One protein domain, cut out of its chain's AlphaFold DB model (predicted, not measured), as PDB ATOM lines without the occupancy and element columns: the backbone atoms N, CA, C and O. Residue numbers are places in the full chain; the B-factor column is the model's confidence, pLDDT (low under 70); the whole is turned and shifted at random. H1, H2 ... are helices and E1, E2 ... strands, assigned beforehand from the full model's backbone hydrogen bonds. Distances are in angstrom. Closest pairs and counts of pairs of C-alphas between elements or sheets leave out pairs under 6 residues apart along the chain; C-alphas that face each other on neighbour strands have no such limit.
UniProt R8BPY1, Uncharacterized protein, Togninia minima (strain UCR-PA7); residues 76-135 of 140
ATOM      1  N   THR A  76      71.534 -15.021   7.314       90.75
ATOM      2  CA  THR A  76      70.613 -15.994   6.737       90.75
ATOM      3  C   THR A  76      71.375 -16.900   5.780       90.75
ATOM      4  O   THR A  76      71.929 -16.435   4.782       90.75
ATOM      5  N   ASP A  77      71.385 -18.197   6.083       92.50
ATOM      6  CA  ASP A  77      71.986 -19.217   5.227       92.50
ATOM      7  C   ASP A  77      71.371 -19.173   3.822       92.50
ATOM      8  O   ASP A  77      70.157 -19.022   3.648       92.50
ATOM      9  N   THR A  78      72.215 -19.302   2.804       92.44
ATOM     10  CA  THR A  78      71.798 -19.189   1.405       92.44
ATOM     11  C   THR A  78      72.602 -20.120   0.503       92.44
ATOM     12  O   THR A  78      73.445 -20.890   0.957       92.44
ATOM     13  N   THR A  79      72.325 -20.087  -0.796       94.62
ATOM     14  CA  THR A  79      73.117 -20.772  -1.818       94.62
ATOM     15  C   THR A  79      73.690 -19.745  -2.782       94.62
ATOM     16  O   THR A  79      72.945 -18.971  -3.382       94.62
ATOM     17  N   PHE A  80      75.007 -19.757  -2.965       90.31
ATOM     18  CA  PHE A  80      75.698 -18.911  -3.933       90.31
ATOM     19  C   PHE A  80      76.466 -19.803  -4.907       90.31
ATOM     20  O   PHE A  80      77.247 -20.652  -4.495       90.31
ATOM     21  N   HIS A  81      76.192 -19.665  -6.206       95.12
ATOM     22  CA  HIS A  81      76.796 -20.492  -7.265       95.12
ATOM     23  C   HIS A  81      76.671 -22.020  -7.055       95.12
ATOM     24  O   HIS A  81      77.524 -22.786  -7.491       95.12
ATOM     25  N   GLY A  82      75.583 -22.477  -6.426       96.12
ATOM     26  CA  GLY A  82      75.329 -23.901  -6.165       96.12
ATOM     27  C   GLY A  82      75.970 -24.442  -4.884       96.12
ATOM     28  O   GLY A  82      75.772 -25.610  -4.562       96.12
ATOM     29  N   GLU A  83      76.683 -23.603  -4.136       96.44
ATOM     30  CA  GLU A  83      77.282 -23.953  -2.852       96.44
ATOM     31  C   GLU A  83      76.469 -23.364  -1.696       96.44
ATOM     32  O   GLU A  83      76.023 -22.216  -1.756       96.44
ATOM     33  N   ALA A  84      76.264 -24.157  -0.641       96.06
ATOM     34  CA  ALA A  84      75.640 -23.681   0.586       96.06
ATOM     35  C   ALA A  84      76.593 -22.715   1.305       96.06
ATOM     36  O   ALA A  84      77.721 -23.076   1.635       96.06
ATOM     37  N   VAL A  85      76.128 -21.496   1.564       93.12
ATOM     38  CA  VAL A  85      76.898 -20.436   2.215       93.12
ATOM     39  C   VAL A  85      76.232 -20.066   3.531       93.12
ATOM     40  O   VAL A  85      75.047 -19.735   3.570       93.12
ATOM     41  N   SER A  86      77.027 -20.071   4.598       93.62
ATOM     42  CA  SER A  86      76.649 -19.553   5.910       93.62
ATOM     43  C   SER A  86      77.751 -18.642   6.432       93.62
ATOM     44  O   SER A  86      78.916 -19.040   6.492       93.62
ATOM     45  N   LEU A  87      77.385 -17.423   6.832       92.19
ATOM     46  CA  LEU A  87      78.323 -16.482   7.450       92.19
ATOM     47  C   LEU A  87      78.359 -16.597   8.979       92.19
ATOM     48  O   LEU A  87      79.219 -15.989   9.608       92.19
ATOM     49  N   ASN A  88      77.482 -17.403   9.590       89.81
ATOM     50  CA  ASN A  88      77.326 -17.478  11.046       89.81
ATOM     51  C   ASN A  88      78.644 -17.750  11.792       89.81
ATOM     52  O   ASN A  88      78.921 -17.096  12.797       89.81
ATOM     53  N   GLY A  89      79.487 -18.646  11.262       89.31
ATOM     54  CA  GLY A  89      80.782 -19.003  11.855       89.31
ATOM     55  C   GLY A  89      81.758 -17.831  12.018       89.31
ATOM     56  O   GLY A  89      82.583 -17.839  12.930       89.31
ATOM     57  N   TYR A  90      81.646 -16.800  11.176       90.19
ATOM     58  CA  TYR A  90      82.487 -15.602  11.251       90.19
ATOM     59  C   TYR A  90      82.063 -14.650  12.378       90.19
ATOM     60  O   TYR A  90      82.883 -13.872  12.853       90.19
ATOM     61  N   PHE A  91      80.805 -14.724  12.830       86.81
ATOM     62  CA  PHE A  91      80.256 -13.808  13.835       86.81
ATOM     63  C   PHE A  91      80.076 -14.449  15.216       86.81
ATOM     64  O   PHE A  91      80.104 -13.751  16.226       86.81
ATOM     65  N   ASN A  92      79.907 -15.769  15.291       85.38
ATOM     66  CA  ASN A  92      79.649 -16.476  16.549       85.38
ATOM     67  C   ASN A  92      80.907 -17.083  17.205       85.38
ATOM     68  O   ASN A  92      80.786 -17.877  18.136       85.38
ATOM     69  N   GLY A  93      82.103 -16.740  16.720       87.50
ATOM     70  CA  GLY A  93      83.365 -17.307  17.203       87.50
ATOM     71  C   GLY A  93      83.658 -18.725  16.701       87.50
ATOM     72  O   GLY A  93      84.537 -19.388  17.240       87.50
ATOM     73  N   GLY A  94      82.954 -19.210  15.674       90.50
ATOM     74  CA  GLY A  94      83.257 -20.493  15.036       90.50
ATOM     75  C   GLY A  94      84.567 -20.483  14.239       90.50
ATOM     76  O   GLY A  94      85.228 -21.516  14.132       90.50
ATOM     77  N   PHE A  95      84.967 -19.322  13.707       93.25
ATOM     78  CA  PHE A  95      86.188 -19.147  12.921       93.25
ATOM     79  C   PHE A  95      87.102 -18.063  13.487       93.25
ATOM     80  O   PHE A  95      86.652 -16.986  13.885       93.25
ATOM     81  N   ALA A  96      88.411 -18.322  13.433       93.25
ATOM     82  CA  ALA A  96      89.461 -17.381  13.807       93.25
ATOM     83  C   ALA A  96      89.649 -16.290  12.737       93.25
ATOM     84  O   ALA A  96      90.604 -16.307  11.962       93.25
ATOM     85  N   SER A  97      88.677 -15.383  12.651       90.88
ATOM     86  CA  SER A  97      88.529 -14.426  11.547       90.88
ATOM     87  C   SER A  97      88.565 -12.960  11.977       90.88
ATOM     88  O   SER A  97      88.694 -12.081  11.125       90.88
ATOM     89  N   ALA A  98      88.498 -12.676  13.280       90.94
ATOM     90  CA  ALA A  98      88.542 -11.314  13.789       90.94
ATOM     91  C   ALA A  98      89.987 -10.812  13.887       90.94
ATOM     92  O   ALA A  98      90.856 -11.495  14.431       90.94
ATOM     93  N   ASN A  99      90.236  -9.595  13.403       90.50
ATOM     94  CA  ASN A  99      91.501  -8.904  13.629       90.50
ATOM     95  C   ASN A  99      91.453  -8.184  14.982       90.50
ATOM     96  O   ASN A  99      90.785  -7.163  15.121       90.50
ATOM     97  N   THR A 100      92.180  -8.711  15.963       90.00
ATOM     98  CA  THR A 100      92.301  -8.133  17.311       90.00
ATOM     99  C   THR A 100      93.631  -7.400  17.523       90.00
ATOM    100  O   THR A 100      94.012  -7.106  18.654       90.00
ATOM    101  N   GLY A 101      94.365  -7.114  16.440       92.50
ATOM    102  CA  GLY A 101      95.690  -6.487  16.483       92.50
ATOM    103  C   GLY A 101      96.833  -7.439  16.856       92.50
ATOM    104  O   GLY A 101      97.941  -6.976  17.114       92.50
ATOM    105  N   LYS A 102      96.571  -8.751  16.900       92.06
ATOM    106  CA  LYS A 102      97.563  -9.811  17.144       92.06
ATOM    107  C   LYS A 102      98.120 -10.379  15.834       92.06
ATOM    108  O   LYS A 102      97.682 -10.019  14.744       92.06
ATOM    109  N   ASP A 103      99.058 -11.316  15.958       94.94
ATOM    110  CA  ASP A 103      99.768 -11.937  14.830       94.94
ATOM    111  C   ASP A 103      98.897 -12.878  13.972       94.94
ATOM    112  O   ASP A 103      99.308 -13.295  12.888       94.94
ATOM    113  N   SER A 104      97.692 -13.226  14.431       94.31
ATOM    114  CA  SER A 104      96.734 -14.055  13.697       94.31
ATOM    115  C   SER A 104      95.293 -13.663  14.016       94.31
ATOM    116  O   SER A 104      95.022 -13.052  15.051       94.31
ATOM    117  N   GLY A 105      94.361 -14.067  13.146       92.38
ATOM    118  CA  GLY A 105      92.932 -13.932  13.419       92.38
ATOM    119  C   GLY A 105      92.526 -14.686  14.687       92.38
ATOM    120  O   GLY A 105      93.091 -15.734  15.002       92.38
ATOM    121  N   GLU A 106      91.544 -14.155  15.410       94.00
ATOM    122  CA  GLU A 106      90.992 -14.771  16.616       94.00
ATOM    123  C   GLU A 106      89.515 -15.125  16.451       94.00
ATOM    124  O   GLU A 106      88.774 -14.518  15.672       94.00
ATOM    125  N   ALA A 107      89.100 -16.163  17.175       92.25
ATOM    126  CA  ALA A 107      87.724 -16.625  17.222       92.25
ATOM    127  C   ALA A 107      86.955 -15.786  18.248       92.25
ATOM    128  O   ALA A 107      86.995 -16.057  19.447       92.25
ATOM    129  N   VAL A 108      86.293 -14.734  17.768       88.94
ATOM    130  CA  VAL A 108      85.541 -13.789  18.601       88.94
ATOM    131  C   VAL A 108      84.048 -13.983  18.368       88.94
ATOM    132  O   VAL A 108      83.587 -14.018  17.228       88.94
ATOM    133  N   ASN A 109      83.290 -14.110  19.457       85.94
ATOM    134  CA  ASN A 109      81.834 -14.093  19.406       85.94
ATOM    135  C   ASN A 109      81.339 -12.647  19.533       85.94
ATOM    136  O   ASN A 109      81.360 -12.073  20.622       85.94
ATOM    137  N   PHE A 110      80.866 -12.090  18.421       81.06
ATOM    138  CA  PHE A 110      80.349 -10.726  18.338       81.06
ATOM    139  C   PHE A 110      78.958 -10.565  18.965       81.06
ATOM    140  O   PHE A 110      78.538  -9.443  19.200       81.06
ATOM    141  N   PHE A 111      78.251 -11.660  19.262       76.25
ATOM    142  CA  PHE A 111      76.946 -11.612  19.936       76.25
ATOM    143  C   PHE A 111      77.048 -11.700  21.466       76.25
ATOM    144  O   PHE A 111      76.025 -11.778  22.153       76.25
ATOM    145  N   GLY A 112      78.273 -11.780  22.004       72.88
ATOM    146  CA  GLY A 112      78.525 -11.851  23.440       72.88
ATOM    147  C   GLY A 112      77.711 -12.939  24.155       72.88
ATOM    148  O   GLY A 112      77.467 -14.024  23.622       72.88
ATOM    149  N   ALA A 113      77.280 -12.636  25.383       64.31
ATOM    150  CA  ALA A 113      76.423 -13.511  26.192       64.31
ATOM    151  C   ALA A 113      74.933 -13.462  25.789       64.31
ATOM    152  O   ALA A 113      74.139 -14.278  26.255       64.31
ATOM    153  N   GLY A 114      74.538 -12.503  24.944       62.69
ATOM    154  CA  GLY A 114      73.162 -12.337  24.477       62.69
ATOM    155  C   GLY A 114      72.771 -13.260  23.333       62.69
ATOM    156  O   GLY A 114      71.611 -13.664  23.227       62.69
ATOM    157  N   GLY A 115      73.736 -13.599  22.478       74.31
ATOM    158  CA  GLY A 115      73.482 -14.377  21.275       74.31
ATOM    159  C   GLY A 115      72.535 -13.669  20.299       74.31
ATOM    160  O   GLY A 115      72.162 -12.504  20.455       74.31
ATOM    161  N   LEU A 116      72.098 -14.411  19.279       74.00
ATOM    162  CA  LEU A 116      71.151 -13.900  18.284       74.00
ATOM    163  C   LEU A 116      69.788 -13.534  18.886       74.00
ATOM    164  O   LEU A 116      69.089 -12.688  18.335       74.00
ATOM    165  N   ASP A 117      69.409 -14.130  20.015       75.06
ATOM    166  CA  ASP A 117      68.130 -13.847  20.667       75.06
ATOM    167  C   ASP A 117      68.100 -12.456  21.308       75.06
ATOM    168  O   ASP A 117      67.100 -11.747  21.172       75.06
ATOM    169  N   ALA A 118      69.191 -12.010  21.942       73.75
ATOM    170  CA  ALA A 118      69.294 -10.629  22.416       73.75
ATOM    171  C   ALA A 118      69.248  -9.645  21.237       73.75
ATOM    172  O   ALA A 118      68.440  -8.709  21.244       73.75
ATOM    173  N   ALA A 119      70.001  -9.937  20.168       74.19
ATOM    174  CA  ALA A 119      70.000  -9.138  18.945       74.19
ATOM    175  C   ALA A 119      68.598  -9.040  18.312       74.19
ATOM    176  O   ALA A 119      68.200  -7.966  17.854       74.19
ATOM    177  N   ARG A 120      67.801 -10.121  18.340       74.38
ATOM    178  CA  ARG A 120      66.390 -10.133  17.896       74.38
ATOM    179  C   ARG A 120      65.464  -9.246  18.708       74.38
ATOM    180  O   ARG A 120      64.457  -8.785  18.181       74.38
ATOM    181  N   ASN A 121      65.821  -8.965  19.952       75.81
ATOM    182  CA  ASN A 121      65.056  -8.100  20.836       75.81
ATOM    183  C   ASN A 121      65.608  -6.668  20.906       75.81
ATOM    184  O   ASN A 121      65.164  -5.909  21.766       75.81
ATOM    185  N   LEU A 122      66.545  -6.297  20.018       74.12
ATOM    186  CA  LEU A 122      67.263  -5.012  20.047       74.12
ATOM    187  C   LEU A 122      67.959  -4.774  21.395       74.12
ATOM    188  O   LEU A 122      67.965  -3.663  21.922       74.12
ATOM    189  N   LYS A 123      68.514  -5.844  21.970       70.12
ATOM    190  CA  LYS A 123      69.262  -5.815  23.225       70.12
ATOM    191  C   LYS A 123      70.724  -6.186  22.971       70.12
ATOM    192  O   LYS A 123      70.967  -7.069  22.151       70.12
ATOM    193  N   PRO A 124      71.668  -5.587  23.715       62.62
ATOM    194  CA  PRO A 124      73.070  -6.001  23.676       62.62
ATOM    195  C   PRO A 124      73.251  -7.404  24.284       62.62
ATOM    196  O   PRO A 124      73.944  -8.253  23.741       62.62
ATOM    197  N   SER A 125      72.543  -7.725  25.374       67.12
ATOM    198  CA  SER A 125      72.648  -9.035  26.027       67.12
ATOM    199  C   SER A 125      71.355  -9.474  26.724       67.12
ATOM    200  O   SER A 125      70.452  -8.670  26.956       67.12
ATOM    201  N   ASN A 126      71.273 -10.769  27.057       65.31
ATOM    202  CA  ASN A 126      70.221 -11.359  27.893       65.31
ATOM    203  C   ASN A 126      70.534 -11.260  29.406       65.31
ATOM    204  O   ASN A 126      69.682 -11.624  30.215       65.31
ATOM    205  N   GLY A 127      71.738 -10.807  29.784       53.88
ATOM    206  CA  GLY A 127      72.172 -10.622  31.177       53.88
ATOM    207  C   GLY A 127      71.904  -9.222  31.751       53.88
ATOM    208  O   GLY A 127      71.570  -8.292  31.018       53.88
ATOM    209  N   ASP A 128      72.060  -9.086  33.073       45.12
ATOM    210  CA  ASP A 128      71.818  -7.852  33.830       45.12
ATOM    211  C   ASP A 128      72.631  -6.647  33.316       45.12
ATOM    212  O   ASP A 128      73.829  -6.731  33.042       45.12
ATOM    213  N   VAL A 129      71.955  -5.497  33.262       44.44
ATOM    214  CA  VAL A 129      72.359  -4.158  32.777       44.44
ATOM    215  C   VAL A 129      73.526  -3.479  33.532       44.44
ATOM    216  O   VAL A 129      73.591  -2.254  33.613       44.44
ATOM    217  N   ALA A 130      74.442  -4.240  34.136       38.47
ATOM    218  CA  ALA A 130      75.470  -3.733  35.055       38.47
ATOM    219  C   ALA A 130      76.923  -3.917  34.570       38.47
ATOM    220  O   ALA A 130      77.854  -3.775  35.363       38.47
ATOM    221  N   SER A 131      77.145  -4.225  33.287       37.09
ATOM    222  CA  SER A 131      78.493  -4.306  32.706       37.09
ATOM    223  C   SER A 131      78.845  -3.034  31.914       37.09
ATOM    224  O   SER A 131      78.055  -2.619  31.062       37.09
ATOM    225  N   PRO A 132      80.049  -2.446  32.094       37.09
ATOM    226  CA  PRO A 132      80.557  -1.349  31.263       37.09
ATOM    227  C   PRO A 132      80.671  -1.682  29.765       37.09
ATOM    228  O   PRO A 132      80.902  -0.794  28.953       37.09
ATOM    229  N   GLN A 133      80.500  -2.947  29.380       39.81
ATOM    230  CA  GLN A 133      80.541  -3.409  27.989       39.81
ATOM    231  C   GLN A 133      79.315  -2.959  27.177       39.81
ATOM    232  O   GLN A 133      79.343  -2.992  25.950       39.81
ATOM    233  N   GLN A 134      78.253  -2.479  27.839       40.28
ATOM    234  CA  GLN A 134      77.017  -2.046  27.181       40.28
ATOM    235  C   GLN A 134      77.222  -0.844  26.240       40.28
ATOM    236  O   GLN A 134      76.456  -0.661  25.298       40.28
ATOM    237  N   TYR A 135      78.251  -0.024  26.478       36.38
ATOM    238  CA  TYR A 135      78.593   1.111  25.612       36.38
ATOM    239  C   TYR A 135      79.536   0.707  24.468       36.38
ATOM    240  O   TYR A 135      79.611   1.412  23.464       36.38
TER     241      TYR A 135
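This is residues 76 to 135 of the 140 residues of an uncharacterized protein of Togninia minima (strain UCR-PA7) (UniProt R8BPY1). There is little regular structure here: a small strand hairpin, E1 and E2, sticks out at one end with residues 79 to 84, and three short helices are strung along loops beyond it. Between H1 and H2, residues 92 to 114 loop out and back. The printed part has 60 residues, 20 in named elements ordered E1 E2 H1 H2 H3, mixed in class; it is loose, radius of gyration of the C-alphas 14.3 A, and flat, spanning 45 by 33 by 14 A.

Look first at E1, residues 78 to 80, and E2, residues 83 to 85, an antiparallel hairpin at 132 degrees; N 85 and O 78 are 2.8 A apart, within hydrogen-bond range. H1, residues 88 to 91, H2, residues 115 to 120, and H3, residues 132 to 135, are apart from each other. Every O i to N i+4 pair is within range in H2; H1 and H3 are too short for one.

Find C-alpha 78 at (71.798, -19.189, 1.405), where E1 begins; H2 runs 8.9 A from C-alpha 115, and H3 ends at C-alpha 135 at (78.593, 1.111, 25.612).

The farthest C-alphas, Gly 82 and Ala 130, are 45.9 A apart. The printed part has no cut; the links H1 to H2 and H2 to H3 are long. Look for pLDDT under 70 at residues 113 to 114 and 124 to 135.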